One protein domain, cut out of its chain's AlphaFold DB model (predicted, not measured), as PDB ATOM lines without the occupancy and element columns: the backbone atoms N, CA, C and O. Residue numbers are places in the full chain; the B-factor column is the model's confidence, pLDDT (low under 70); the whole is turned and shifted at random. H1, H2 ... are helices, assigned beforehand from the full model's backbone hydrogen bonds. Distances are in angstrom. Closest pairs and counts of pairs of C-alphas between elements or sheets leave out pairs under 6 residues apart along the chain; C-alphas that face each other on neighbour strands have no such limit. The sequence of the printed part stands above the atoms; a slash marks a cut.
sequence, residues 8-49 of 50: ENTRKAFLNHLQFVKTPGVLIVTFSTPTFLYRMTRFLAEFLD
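This is residues 8 to 49 of the 50 residues of an uncharacterized protein of Leptospira interrogans str. UI 12621 (UniProt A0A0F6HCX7). Two separate helices, H1 and H2, are joined by a long, drawn-out strip, residues 19 to 35, which turns back after H1 and then runs out to H2 at the far end. The helices do not meet, and no compact core forms between them. The printed part has 42 residues, with two named helices, H1 then H2, and no named strand; its class is all helix. It is extended, with a radius of gyration of the C-alphas of 16.1 A and spans of 48 by 17 by 9 A.

Find C-alpha 8 at (135.239, 131.126, 134.783); from there H1, residues 8 to 18, runs 15.5 A. Go on to C-alpha 36 at (153.309, 132.600, 122.591), where H2, residues 36 to 47, begins; it runs 16.6 A to C-alpha 47 at (156.365, 120.454, 133.475).

H1 and H2 are apart, joined by a long link of 17 residues. Residues 8 to 13, 19 to 25 and 30 to 49 stand free. In H1 and H2, every O i to N i+4 pair is within hydrogen-bond range.

The C-alphas farthest apart, those of Pro 24 and Leu 48, are 48.9 A apart. The printed part has no cut. The model's pLDDT is under 70 at residues 32 and 49.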
ATOM      1  N   GLU A   8     136.534 130.990 134.117       79.38
ATOM      2  CA  GLU A   8     135.239 131.126 134.783       79.38
ATOM      3  C   GLU A   8     135.259 132.228 135.842       79.38
ATOM      4  O   GLU A   8     134.362 133.076 135.875       79.38
ATOM      5  N   ASN A   9     136.296 132.268 136.678       80.12
ATOM      6  CA  ASN A   9     136.437 133.294 137.710       80.12
ATOM      7  C   ASN A   9     136.638 134.695 137.123       80.12
ATOM      8  O   ASN A   9     136.059 135.660 137.622       80.12
ATOM      9  N   THR A  10     137.372 134.813 136.016       82.44
ATOM     10  CA  THR A  10     137.565 136.082 135.297       82.44
ATOM     11  C   THR A  10     136.242 136.589 134.733       82.44
ATOM     12  O   THR A  10     135.911 137.769 134.874       82.44
ATOM     13  N   ARG A  11     135.430 135.694 134.157       83.31
ATOM     14  CA  ARG A  11     134.086 136.035 133.680       83.31
ATOM     15  C   ARG A  11     133.180 136.499 134.823       83.31
ATOM     16  O   ARG A  11     132.483 137.501 134.669       83.31
ATOM     17  N   LYS A  12     133.188 135.797 135.961       86.81
ATOM     18  CA  LYS A  12     132.408 136.184 137.150       86.81
ATOM     19  C   LYS A  12     132.829 137.554 137.675       86.81
ATOM     20  O   LYS A  12     131.966 138.391 137.922       86.81
ATOM     21  N   ALA A  13     134.133 137.808 137.787       85.31
ATOM     22  CA  ALA A  13     134.660 139.102 138.210       85.31
ATOM     23  C   ALA A  13     134.189 140.229 137.278       85.31
ATOM     24  O   ALA A  13     133.670 141.237 137.749       85.31
ATOM     25  N   PHE A  14     134.271 140.031 135.959       87.19
ATOM     26  CA  PHE A  14     133.802 141.016 134.984       87.19
ATOM     27  C   PHE A  14     132.313 141.355 135.154       87.19
ATOM     28  O   PHE A  14     131.953 142.528 135.252       87.19
ATOM     29  N   LEU A  15     131.443 140.341 135.240       88.88
ATOM     30  CA  LEU A  15     130.001 140.542 135.429       88.88
ATOM     31  C   LEU A  15     129.690 141.246 136.756       88.88
ATOM     32  O   LEU A  15     128.856 142.151 136.798       88.88
ATOM     33  N   ASN A  16     130.415 140.890 137.818       89.75
ATOM     34  CA  ASN A  16     130.302 141.538 139.118       89.75
ATOM     35  C   ASN A  16     130.760 142.997 139.104       89.75
ATOM     36  O   ASN A  16     130.277 143.771 139.919       89.75
ATOM     37  N   HIS A  17     131.674 143.399 138.224       88.50
ATOM     38  CA  HIS A  17     132.031 144.811 138.071       88.50
ATOM     39  C   HIS A  17     131.012 145.563 137.215       88.50
ATOM     40  O   HIS A  17     130.702 146.718 137.506       88.50
ATOM     41  N   LEU A  18     130.435 144.898 136.212       87.25
ATOM     42  CA  LEU A  18     129.449 145.489 135.314       87.25
ATOM     43  C   LEU A  18     128.176 145.945 136.047       87.25
ATOM     44  O   LEU A  18     127.655 147.012 135.738       87.25
ATOM     45  N   GLN A  19     127.714 145.198 137.057       90.06
ATOM     46  CA  GLN A  19     126.540 145.575 137.871       90.06
ATOM     47  C   GLN A  19     126.702 146.906 138.631       90.06
ATOM     48  O   GLN A  19     125.705 147.504 139.028       90.06
ATOM     49  N   PHE A  20     127.932 147.388 138.838       89.06
ATOM     50  CA  PHE A  20     128.188 148.658 139.526       89.06
ATOM     51  C   PHE A  20     128.277 149.855 138.570       89.06
ATOM     52  O   PHE A  20     128.355 151.000 139.022       89.06
ATOM     53  N   VAL A  21     128.251 149.619 137.256       90.81
ATOM     54  CA  VAL A  21     128.321 150.675 136.243       90.81
ATOM     55  C   VAL A  21     126.941 151.315 136.092       90.81
ATOM     56  O   VAL A  21     126.002 150.697 135.599       90.81
ATOM     57  N   LYS A  22     126.810 152.576 136.517       88.00
ATOM     58  CA  LYS A  22     125.573 153.359 136.360       88.00
ATOM     59  C   LYS A  22     125.485 153.975 134.969       88.00
ATOM     60  O   LYS A  22     126.492 154.426 134.439       88.00
ATOM     61  N   THR A  23     124.283 154.053 134.408       87.31
ATOM     62  CA  THR A  23     124.056 154.601 133.064       87.31
ATOM     63  C   THR A  23     124.069 156.141 133.053       87.31
ATOM     64  O   THR A  23     123.391 156.735 133.893       87.31
ATOM     65  N   PRO A  24     124.742 156.799 132.084       86.75
ATOM     66  CA  PRO A  24     125.699 156.243 131.125       86.75
ATOM     67  C   PRO A  24     127.083 156.078 131.774       86.75
ATOM     68  O   PRO A  24     127.669 157.044 132.258       86.75
ATOM     69  N   GLY A  25     127.618 154.859 131.769       88.00
ATOM     70  CA  GLY A  25     128.892 154.540 132.408       88.00
ATOM     71  C   GLY A  25     129.721 153.610 131.540       88.00
ATOM     72  O   GLY A  25     129.182 152.858 130.729       88.00
ATOM     73  N   VAL A  26     131.040 153.682 131.699       89.00
ATOM     74  CA  VAL A  26     132.005 152.913 130.911       89.00
ATOM     75  C   VAL A  26     132.864 152.086 131.857       89.00
ATOM     76  O   VAL A  26     133.380 152.599 132.847       89.00
ATOM     77  N   LEU A  27     133.029 150.806 131.531       88.44
ATOM     78  CA  LEU A  27     133.956 149.901 132.202       88.44
ATOM     79  C   LEU A  27     135.202 149.734 131.329       88.44
ATOM     80  O   LEU A  27     135.097 149.300 130.184       88.44
ATOM     81  N   ILE A  28     136.375 150.057 131.873       87.94
ATOM     82  CA  ILE A  28     137.669 149.851 131.212       87.94
ATOM     83  C   ILE A  28     138.352 148.662 131.880       87.94
ATOM     84  O   ILE A  28     138.548 148.660 133.093       87.94
ATOM     85  N   VAL A  29     138.718 147.655 131.087       82.50
ATOM     86  CA  VAL A  29     139.393 146.447 131.571       82.50
ATOM     87  C   VAL A  29     140.688 146.258 130.802       82.50
ATOM     88  O   VAL A  29     140.694 146.237 129.574       82.50
ATOM     89  N   THR A  30     141.785 146.103 131.535       80.25
ATOM     90  CA  THR A  30     143.121 145.874 130.987       80.25
ATOM     91  C   THR A  30     143.675 144.570 131.529       80.25
ATOM     92  O   THR A  30     143.743 144.380 132.742       80.25
ATOM     93  N   PHE A  31     144.112 143.692 130.639       75.31
ATOM     94  CA  PHE A  31     144.821 142.469 130.993       75.31
ATOM     95  C   PHE A  31     145.958 142.250 130.000       75.31
ATOM     96  O   PHE A  31     145.864 142.639 128.835       75.31
ATOM     97  N   SER A  32     147.056 141.653 130.459       69.88
ATOM     98  CA  SER A  32     148.171 141.336 129.571       69.88
ATOM     99  C   SER A  32     147.788 140.145 128.698       69.88
ATOM    100  O   SER A  32     147.420 139.086 129.205       69.88
ATOM    101  N   THR A  33     147.875 140.296 127.380       72.06
ATOM    102  CA  THR A  33     147.667 139.174 126.462       72.06
ATOM    103  C   THR A  33     148.832 138.194 126.616       72.06
ATOM    104  O   THR A  33     149.977 138.591 126.382       72.06
ATOM    105  N   PRO A  34     148.598 136.924 126.997       72.38
ATOM    106  CA  PRO A  34     149.682 135.962 127.121       72.38
ATOM    107  C   PRO A  34     150.289 135.708 125.739       72.38
ATOM    108  O   PRO A  34     149.618 135.193 124.840       72.38
ATOM    109  N   THR A  35     151.558 136.080 125.572       79.06
ATOM    110  CA  THR A  35     152.309 135.871 124.329       79.06
ATOM    111  C   THR A  35     152.613 134.386 124.121       79.06
ATOM    112  O   THR A  35     152.590 133.591 125.062       79.06
ATOM    113  N   PHE A  36     152.925 133.987 122.886       75.44
ATOM    114  CA  PHE A  36     153.309 132.600 122.591       75.44
ATOM    115  C   PHE A  36     154.531 132.158 123.413       75.44
ATOM    116  O   PHE A  36     154.540 131.067 123.978       75.44
ATOM    117  N   LEU A  37     155.512 133.055 123.570       75.81
ATOM    118  CA  LEU A  37     156.689 132.834 124.410       75.81
ATOM    119  C   LEU A  37     156.311 132.588 125.877       75.81
ATOM    120  O   LEU A  37     156.829 131.659 126.493       75.81
ATOM    121  N   TYR A  38     155.372 133.369 126.420       77.44
ATOM    122  CA  TYR A  38     154.855 133.169 127.776       77.44
ATOM    123  C   TYR A  38     154.156 131.810 127.930       77.44
ATOM    124  O   TYR A  38     154.350 131.118 128.921       77.44
ATOM    125  N   ARG A  39     153.375 131.378 126.932       73.00
ATOM    126  CA  ARG A  39     152.702 130.066 126.965       73.00
ATOM    127  C   ARG A  39     153.695 128.902 126.955       73.00
ATOM    128  O   ARG A  39     153.483 127.932 127.671       73.00
ATOM    129  N   MET A  40     154.766 129.003 126.169       79.56
ATOM    130  CA  MET A  40     155.803 127.965 126.087       79.56
ATOM    131  C   MET A  40     156.668 127.906 127.341       79.56
ATOM    132  O   MET A  40     156.883 126.828 127.882       79.56
ATOM    133  N   THR A  41     157.108 129.059 127.842       80.94
ATOM    134  CA  THR A  41     157.849 129.125 129.111       80.94
ATOM    135  C   THR A  41     157.008 128.626 130.284       80.94
ATOM    136  O   THR A  41     157.525 127.885 131.109       80.94
ATOM    137  N   ARG A  42     155.701 128.924 130.308       75.75
ATOM    138  CA  ARG A  42     154.753 128.363 131.278       75.75
ATOM    139  C   ARG A  42     154.637 126.844 131.180       75.75
ATOM    140  O   ARG A  42     154.733 126.186 132.201       75.75
ATOM    141  N   PHE A  43     154.443 126.295 129.982       77.44
ATOM    142  CA  PHE A  43     154.327 124.844 129.809       77.44
ATOM    143  C   PHE A  43     155.590 124.119 130.285       77.44
ATOM    144  O   PHE A  43     155.509 123.079 130.927       77.44
ATOM    145  N   LEU A  44     156.763 124.700 130.014       82.62
ATOM    146  CA  LEU A  44     158.034 124.172 130.504       82.62
ATOM    147  C   LEU A  44     158.172 124.301 132.027       82.62
ATOM    148  O   LEU A  44     158.659 123.369 132.650       82.62
ATOM    149  N   ALA A  45     157.734 125.412 132.624       80.50
ATOM    150  CA  ALA A  45     157.763 125.608 134.075       80.50
ATOM    151  C   ALA A  45     156.800 124.658 134.812       80.50
ATOM    152  O   ALA A  45     157.222 123.984 135.744       80.50
ATOM    153  N   GLU A  46     155.557 124.521 134.332       78.69
ATOM    154  CA  GLU A  46     154.570 123.568 134.864       78.69
ATOM    155  C   GLU A  46     155.059 122.117 134.731       78.69
ATOM    156  O   GLU A  46     154.818 121.297 135.610       78.69
ATOM    157  N   PHE A  47     155.782 121.787 133.655       79.69
ATOM    158  CA  PHE A  47     156.365 120.454 133.475       79.69
ATOM    159  C   PHE A  47     157.547 120.177 134.417       79.69
ATOM    160  O   PHE A  47     157.832 119.021 134.726       79.69
ATOM    161  N   LEU A  48     158.245 121.222 134.863       82.12
ATOM    162  CA  LEU A  48     159.379 121.133 135.783       82.12
ATOM    163  C   LEU A  48     158.961 121.162 137.266       82.12
ATOM    164  O   LEU A  48     159.844 121.143 138.119       82.12
ATOM    165  N   ASP A  49     157.653 121.169 137.561       60.88
ATOM    166  CA  ASP A  49     157.072 121.218 138.917       60.88
ATOM    167  C   ASP A  49     157.605 122.402 139.759       60.88
ATOM    168  O   ASP A  49     157.866 122.283 140.958       60.88
TER     169      ASP A  49